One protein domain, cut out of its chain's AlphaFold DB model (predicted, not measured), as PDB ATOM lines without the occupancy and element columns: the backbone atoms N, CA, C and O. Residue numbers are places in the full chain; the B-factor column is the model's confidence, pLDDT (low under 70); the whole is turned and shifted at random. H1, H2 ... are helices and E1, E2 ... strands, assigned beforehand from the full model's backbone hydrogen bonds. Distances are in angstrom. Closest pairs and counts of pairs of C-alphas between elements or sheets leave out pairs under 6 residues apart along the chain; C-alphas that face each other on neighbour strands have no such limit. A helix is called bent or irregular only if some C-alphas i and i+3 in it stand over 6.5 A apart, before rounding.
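AT A GLANCE: This is residues 3 to 61 of the 63 residues of an uncharacterized protein of Saccharopolyspora sp. 7K502 (UniProt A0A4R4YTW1). A short two-stranded ribbon, E1 and E2, lies in the middle, with helix H2 packed on one side and helix H3 leading away on the other; residues 53 to 61 of H3 stick out. Small helix H1 sits off on a loop. The 59 printed residues run E1 H1 H2 E2 H3, mostly helix, the sheet antiparallel. The whole is flat, 34 by 28 by 12 A, and only just compact, close to loose, with a radius of gyration of the C-alphas of 12.1 A.

IN THESE COORDINATES: E1 is residues 3 to 5, from C-alpha 3 at (-36.594, 24.791, 15.823); E2 is 41 to 44. H2 is 26 to 35, 14.3 A long; H1 is 12 to 15. H3 is 46 to 61, 20.0 A, ending at (-39.202, 11.343, -2.771).

HOW THE PARTS SIT: E1 and E2 are antiparallel at 153 degrees, with N 4 and O 42 within hydrogen-bond range at 2.9 A. The closest C-alphas of H2 and E2, Ala 29 and Val 43, are 6.9 A apart. H2 and H3 are apart. H3 has a kink of 42 degrees near residue 55 and is irregular, C-alphas 56 and 59 being 7.6 A apart. Every O i to N i+4 pair is within range in H2, 10 of 12 in H3; H1 is too short for one.

THE WHOLE: The printed part has no cut and no long link. Residues 8 to 9, 14 and 16 to 17 have pLDDT under 70.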
ATOM      1  N   PHE A   3     -35.487  25.173  14.952       90.56
ATOM      2  CA  PHE A   3     -36.594  24.791  15.823       90.56
ATOM      3  C   PHE A   3     -37.632  24.044  14.996       90.56
ATOM      4  O   PHE A   3     -38.069  24.539  13.957       90.56
ATOM      5  N   VAL A   4     -38.015  22.865  15.472       87.81
ATOM      6  CA  VAL A   4     -39.097  22.070  14.899       87.81
ATOM      7  C   VAL A   4     -40.166  21.937  15.969       87.81
ATOM      8  O   VAL A   4     -39.918  21.387  17.042       87.81
ATOM      9  N   GLY A   5     -41.349  22.464  15.684       85.69
ATOM     10  CA  GLY A   5     -42.490  22.414  16.582       85.69
ATOM     11  C   GLY A   5     -43.781  22.409  15.788       85.69
ATOM     12  O   GLY A   5     -43.821  22.858  14.644       85.69
ATOM     13  N   ALA A   6     -44.829  21.875  16.396       79.56
ATOM     14  CA  ALA A   6     -46.148  21.837  15.795       79.56
ATOM     15  C   ALA A   6     -47.207  22.010  16.873       79.56
ATOM     16  O   ALA A   6     -47.053  21.546  18.003       79.56
ATOM     17  N   ARG A   7     -48.313  22.657  16.518       78.19
ATOM     18  CA  ARG A   7     -49.523  22.602  17.339       78.19
ATOM     19  C   ARG A   7     -50.304  21.353  16.947       78.19
ATOM     20  O   ARG A   7     -50.326  20.986  15.774       78.19
ATOM     21  N   ALA A   8     -50.909  20.681  17.923       67.62
ATOM     22  CA  ALA A   8     -51.852  19.621  17.602       67.62
ATOM     23  C   ALA A   8     -52.996  20.233  16.777       67.62
ATOM     24  O   ALA A   8     -53.448  21.330  17.107       67.62
ATOM     25  N   ASP A   9     -53.414  19.505  15.737       69.88
ATOM     26  CA  ASP A   9     -54.629  19.700  14.928       69.88
ATOM     27  C   ASP A   9     -54.445  20.465  13.601       69.88
ATOM     28  O   ASP A   9     -54.248  21.675  13.590       69.88
ATOM     29  N   GLY A  10     -54.599  19.761  12.469       71.12
ATOM     30  CA  GLY A  10     -54.663  20.345  11.118       71.12
ATOM     31  C   GLY A  10     -53.564  19.868  10.152       71.12
ATOM     32  O   GLY A  10     -52.684  19.096  10.542       71.12
ATOM     33  N   PRO A  11     -53.607  20.293   8.873       76.75
ATOM     34  CA  PRO A  11     -52.561  20.006   7.892       76.75
ATOM     35  C   PRO A  11     -51.181  20.466   8.380       76.75
ATOM     36  O   PRO A  11     -51.059  21.549   8.947       76.75
ATOM     37  N   SER A  12     -50.119  19.702   8.100       71.75
ATOM     38  CA  SER A  12     -48.748  20.043   8.528       71.75
ATOM     39  C   SER A  12     -48.310  21.448   8.092       71.75
ATOM     40  O   SER A  12     -47.583  22.126   8.814       71.75
ATOM     41  N   ALA A  13     -48.783  21.909   6.931       72.12
ATOM     42  CA  ALA A  13     -48.502  23.251   6.430       72.12
ATOM     43  C   ALA A  13     -49.093  24.370   7.310       72.12
ATOM     44  O   ALA A  13     -48.522  25.450   7.374       72.12
ATOM     45  N   GLU A  14     -50.202  24.110   8.001       68.62
ATOM     46  CA  GLU A  14     -50.898  25.079   8.859       68.62
ATOM     47  C   GLU A  14     -50.453  24.975  10.326       68.62
ATOM     48  O   GLU A  14     -50.593  25.918  11.098       68.62
ATOM     49  N   THR A  15     -49.896  23.828  10.725       72.38
ATOM     50  CA  THR A  15     -49.567  23.533  12.129       72.38
ATOM     51  C   THR A  15     -48.080  23.589  12.454       72.38
ATOM     52  O   THR A  15     -47.737  23.746  13.627       72.38
ATOM     53  N   CYS A  16     -47.207  23.471  11.446       69.31
ATOM     54  CA  CYS A  16     -45.750  23.418  11.597       69.31
ATOM     55  C   CYS A  16     -45.031  24.600  10.921       69.31
ATOM     56  O   CYS A  16     -44.080  25.137  11.486       69.31
ATOM     57  N   CYS A  17     -45.478  25.048   9.740       67.94
ATOM     58  CA  CYS A  17     -44.710  26.015   8.940       67.94
ATOM     59  C   CYS A  17     -44.576  27.403   9.583       67.94
ATOM     60  O   CYS A  17     -43.525  28.019   9.429       67.94
ATOM     61  N   ASP A  18     -45.569  27.866  10.349       71.12
ATOM     62  CA  ASP A  18     -45.484  29.144  11.081       71.12
ATOM     63  C   ASP A  18     -44.429  29.124  12.200       71.12
ATOM     64  O   ASP A  18     -43.975  30.165  12.678       71.12
ATOM     65  N   TYR A  19     -44.029  27.927  12.630       74.06
ATOM     66  CA  TYR A  19     -43.155  27.726  13.778       74.06
ATOM     67  C   TYR A  19     -41.802  27.132  13.392       74.06
ATOM     68  O   TYR A  19     -40.877  27.192  14.199       74.06
ATOM     69  N   LEU A  20     -41.629  26.632  12.166       79.19
ATOM     70  CA  LEU A  20     -40.360  26.102  11.678       79.19
ATOM     71  C   LEU A  20     -39.387  27.245  11.364       79.19
ATOM     72  O   LEU A  20     -39.472  27.908  10.334       79.19
ATOM     73  N   ASN A  21     -38.446  27.478  12.277       84.75
ATOM     74  CA  ASN A  21     -37.541  28.622  12.222       84.75
ATOM     75  C   ASN A  21     -36.075  28.180  12.187       84.75
ATOM     76  O   ASN A  21     -35.654  27.284  12.926       84.75
ATOM     77  N   VAL A  22     -35.276  28.863  11.362       88.94
ATOM     78  CA  VAL A  22     -33.817  28.710  11.320       88.94
ATOM     79  C   VAL A  22     -33.172  29.876  12.059       88.94
ATOM     80  O   VAL A  22     -33.409  31.039  11.747       88.94
ATOM     81  N   PHE A  23     -32.320  29.548  13.023       91.81
ATOM     82  CA  PHE A  23     -31.606  30.501  13.865       91.81
ATOM     83  C   PHE A  23     -30.100  30.405  13.648       91.81
ATOM     84  O   PHE A  23     -29.562  29.316  13.399       91.81
ATOM     85  N   ILE A  24     -29.414  31.535  13.811       87.25
ATOM     86  CA  ILE A  24     -27.956  31.638  13.647       87.25
ATOM     87  C   ILE A  24     -27.240  30.753  14.678       87.25
ATOM     88  O   ILE A  24     -26.319  30.012  14.338       87.25
ATOM     89  N   ASP A  25     -27.718  30.754  15.923       90.88
ATOM     90  CA  ASP A  25     -27.143  29.982  17.020       90.88
ATOM     91  C   ASP A  25     -28.214  29.442  17.986       90.88
ATOM     92  O   ASP A  25     -29.418  29.666  17.834       90.88
ATOM     93  N   ARG A  26     -27.765  28.663  18.977       90.44
ATOM     94  CA  ARG A  26     -28.645  28.007  19.956       90.44
ATOM     95  C   ARG A  26     -29.209  28.983  20.991       90.44
ATOM     96  O   ARG A  26     -30.300  28.747  21.498       90.44
ATOM     97  N   HIS A  27     -28.510  30.075  21.284       93.00
ATOM     98  CA  HIS A  27     -28.995  31.093  22.211       93.00
ATOM     99  C   HIS A  27     -30.214  31.824  21.631       93.00
ATOM    100  O   HIS A  27     -31.220  32.001  22.320       93.00
ATOM    101  N   GLN A  28     -30.164  32.177  20.345       93.12
ATOM    102  CA  GLN A  28     -31.281  32.798  19.639       93.12
ATOM    103  C   GLN A  28     -32.498  31.860  19.575       93.12
ATOM    104  O   GLN A  28     -33.607  32.281  19.901       93.12
ATOM    105  N   ALA A  29     -32.282  30.577  19.259       91.88
ATOM    106  CA  ALA A  29     -33.345  29.568  19.253       91.88
ATOM    107  C   ALA A  29     -34.004  29.407  20.638       91.88
ATOM    108  O   ALA A  29     -35.227  29.436  20.759       91.88
ATOM    109  N   ASN A  30     -33.199  29.308  21.699       91.12
ATOM    110  CA  ASN A  30     -33.708  29.200  23.066       91.12
ATOM    111  C   ASN A  30     -34.493  30.448  23.490       91.12
ATOM    112  O   ASN A  30     -35.539  30.322  24.119       91.12
ATOM    113  N   THR A  31     -34.016  31.641  23.127       92.94
ATOM    114  CA  THR A  31     -34.724  32.902  23.405       92.94
ATOM    115  C   THR A  31     -36.108  32.901  22.759       92.94
ATOM    116  O   THR A  31     -37.092  33.266  23.401       92.94
ATOM    117  N   TRP A  32     -36.202  32.433  21.511       91.12
ATOM    118  CA  TRP A  32     -37.476  32.304  20.814       91.12
ATOM    119  C   TRP A  32     -38.413  31.303  21.506       91.12
ATOM    120  O   TRP A  32     -39.575  31.635  21.726       91.12
ATOM    121  N   ILE A  33     -37.917  30.134  21.935       90.94
ATOM    122  CA  ILE A  33     -38.729  29.126  22.650       90.94
ATOM    123  C   ILE A  33     -39.312  29.692  23.941       90.94
ATOM    124  O   ILE A  33     -40.495  29.516  24.217       90.94
ATOM    125  N   GLN A  34     -38.496  30.397  24.729       91.44
ATOM    126  CA  GLN A  34     -38.960  30.995  25.983       91.44
ATOM    127  C   GLN A  34     -40.042  32.061  25.751       91.44
ATOM    128  O   GLN A  34     -40.929  32.222  26.586       91.44
ATOM    129  N   ALA A  35     -40.007  32.756  24.610       91.12
ATOM    130  CA  ALA A  35     -41.050  33.699  24.212       91.12
ATOM    131  C   ALA A  35     -42.328  33.015  23.678       91.12
ATOM    132  O   ALA A  35     -43.392  33.634  23.680       91.12
ATOM    133  N   HIS A  36     -42.253  31.745  23.266       90.44
ATOM    134  CA  HIS A  36     -43.364  30.983  22.679       90.44
ATOM    135  C   HIS A  36     -43.622  29.662  23.430       90.44
ATOM    136  O   HIS A  36     -43.641  28.594  22.818       90.44
ATOM    137  N   PRO A  37     -43.901  29.695  24.749       88.94
ATOM    138  CA  PRO A  37     -44.041  28.480  25.563       88.94
ATOM    139  C   PRO A  37     -45.247  27.606  25.176       88.94
ATOM    140  O   PRO A  37     -45.365  26.473  25.629       88.94
ATOM    141  N   HIS A  38     -46.161  28.134  24.360       86.25
ATOM    142  CA  HIS A  38     -47.358  27.439  23.888       86.25
ATOM    143  C   HIS A  38     -47.125  26.614  22.612       86.25
ATOM    144  O   HIS A  38     -48.059  25.977  22.128       86.25
ATOM    145  N   VAL A  39     -45.913  26.647  22.050       87.19
ATOM    146  CA  VAL A  39     -45.533  25.875  20.864       87.19
ATOM    147  C   VAL A  39     -44.608  24.741  21.309       87.19
ATOM    148  O   VAL A  39     -43.426  24.985  21.558       87.19
ATOM    149  N   PRO A  40     -45.112  23.504  21.459       84.50
ATOM    150  CA  PRO A  40     -44.257  22.381  21.810       84.50
ATOM    151  C   PRO A  40     -43.308  22.066  20.647       84.50
ATOM    152  O   PRO A  40     -43.703  22.081  19.479       84.50
ATOM    153  N   GLY A  41     -42.048  21.785  20.968       88.88
ATOM    154  CA  GLY A  41     -41.023  21.500  19.970       88.88
ATOM    155  C   GLY A  41     -39.623  21.413  20.563       88.88
ATOM    156  O   GLY A  41     -39.435  21.491  21.780       88.88
ATOM    157  N   GLU A  42     -38.637  21.265  19.687       91.50
ATOM    158  CA  GLU A  42     -37.233  21.109  20.059       91.50
ATOM    159  C   GLU A  42     -36.280  21.853  19.113       91.50
ATOM    160  O   GLU A  42     -36.630  22.193  17.981       91.50
ATOM    161  N   VAL A  43     -35.054  22.112  19.588       93.81
ATOM    162  CA  VAL A  43     -33.979  22.711  18.782       93.81
ATOM    163  C   VAL A  43     -33.021  21.634  18.308       93.81
ATOM    164  O   VAL A  43     -32.252  21.075  19.095       93.81
ATOM    165  N   LEU A  44     -32.981  21.462  16.997       94.25
ATOM    166  CA  LEU A  44     -32.069  20.586  16.293       94.25
ATOM    167  C   LEU A  44     -30.860  21.360  15.754       94.25
ATOM    168  O   LEU A  44     -30.900  22.560  15.446       94.25
ATOM    169  N   THR A  45     -29.748  20.655  15.612       94.31
ATOM    170  CA  THR A  45     -28.655  21.065  14.733       94.31
ATOM    171  C   THR A  45     -29.081  20.929  13.264       94.31
ATOM    172  O   THR A  45     -30.025  20.201  12.957       94.31
ATOM    173  N   PRO A  46     -28.396  21.601  12.320       91.81
ATOM    174  CA  PRO A  46     -28.688  21.436  10.895       91.81
ATOM    175  C   PRO A  46     -28.621  19.976  10.419       91.81
ATOM    176  O   PRO A  46     -29.492  19.548   9.673       91.81
ATOM    177  N   ALA A  47     -27.644  19.199  10.902       94.62
ATOM    178  CA  ALA A  47     -27.500  17.788  10.539       94.62
ATOM    179  C   ALA A  47     -28.661  16.926  11.071       94.62
ATOM    180  O   ALA A  47     -29.186  16.073  10.360       94.62
ATOM    181  N   GLU A  48     -29.106  17.164  12.307       95.56
ATOM    182  CA  GLU A  48     -30.274  16.473  12.869       95.56
ATOM    183  C   GLU A  48     -31.565  16.837  12.124       95.56
ATOM    184  O   GLU A  48     -32.403  15.966  11.889       95.56
ATOM    185  N   ALA A  49     -31.713  18.105  11.723       93.31
ATOM    186  CA  ALA A  49     -32.856  18.572  10.946       93.31
ATOM    187  C   ALA A  49     -32.895  17.950   9.541       93.31
ATOM    188  O   ALA A  49     -33.964  17.559   9.077       93.31
ATOM    189  N   GLU A  50     -31.742  17.797   8.887       93.25
ATOM    190  CA  GLU A  50     -31.635  17.103   7.601       93.25
ATOM    191  C   GLU A  50     -32.048  15.631   7.723       93.25
ATOM    192  O   GLU A  50     -32.910  15.168   6.974       93.25
ATOM    193  N   LEU A  51     -31.510  14.913   8.715       94.88
ATOM    194  CA  LEU A  51     -31.890  13.524   8.987       94.88
ATOM    195  C   LEU A  51     -33.385  13.392   9.294       94.88
ATOM    196  O   LEU A  51     -34.025  12.420   8.896       94.88
ATOM    197  N   LEU A  52     -33.967  14.356  10.012       92.06
ATOM    198  CA  LEU A  52     -35.403  14.383  10.257       92.06
ATOM    199  C   LEU A  52     -36.194  14.588   8.960       92.06
ATOM    200  O   LEU A  52     -37.136  13.841   8.721       92.06
ATOM    201  N   GLY A  53     -35.786  15.528   8.107       89.75
ATOM    202  CA  GLY A  53     -36.415  15.753   6.804       89.75
ATOM    203  C   GLY A  53     -36.375  14.511   5.914       89.75
ATOM    204  O   GLY A  53     -37.401  14.118   5.367       89.75
ATOM    205  N   GLN A  54     -35.229  13.832   5.844       93.00
ATOM    206  CA  GLN A  54     -35.089  12.568   5.115       93.00
ATOM    207  C   GLN A  54     -36.002  11.473   5.672       93.00
ATOM    208  O   GLN A  54     -36.593  10.729   4.904       93.00
ATOM    209  N   ARG A  55     -36.174  11.380   6.996       92.12
ATOM    210  CA  ARG A  55     -37.111  10.411   7.591       92.12
ATOM    211  C   ARG A  55     -38.575  10.729   7.291       92.12
ATOM    212  O   ARG A  55     -39.364   9.805   7.163       92.12
ATOM    213  N   ILE A  56     -38.945  12.007   7.217       88.12
ATOM    214  CA  ILE A  56     -40.333  12.428   6.969       88.12
ATOM    215  C   ILE A  56     -40.693  12.295   5.484       88.12
ATOM    216  O   ILE A  56     -41.787  11.846   5.157       88.12
ATOM    217  N   PHE A  57     -39.788  12.703   4.594       88.50
ATOM    218  CA  PHE A  57     -40.067  12.840   3.161       88.50
ATOM    219  C   PHE A  57     -39.343  11.817   2.283       88.50
ATOM    220  O   PHE A  57     -39.611  11.767   1.090       88.50
ATOM    221  N   GLY A  58     -38.423  11.018   2.828       89.75
ATOM    222  CA  GLY A  58     -37.593  10.100   2.044       89.75
ATOM    223  C   GLY A  58     -38.413   9.104   1.236       89.75
ATOM    224  O   GLY A  58     -38.172   8.955   0.044       89.75
ATOM    225  N   ASP A  59     -39.433   8.510   1.856       89.12
ATOM    226  CA  ASP A  59     -40.324   7.563   1.180       89.12
ATOM    227  C   ASP A  59     -41.163   8.243   0.084       89.12
ATOM    228  O   ASP A  59     -41.417   7.640  -0.951       89.12
ATOM    229  N   LEU A  60     -41.543   9.513   0.276       84.50
ATOM    230  CA  LEU A  60     -42.293  10.304  -0.710       84.50
ATOM    231  C   LEU A  60     -41.436  10.692  -1.927       84.50
ATOM    232  O   LEU A  60     -41.955  10.848  -3.025       84.50
ATOM    233  N   LEU A  61     -40.134  10.905  -1.726       78.94
ATOM    234  CA  LEU A  61     -39.202  11.343  -2.771       78.94
ATOM    235  C   LEU A  61     -38.529  10.179  -3.513       78.94
ATOM    236  O   LEU A  61     -37.766  10.416  -4.446       78.94
TER     237      LEU A  61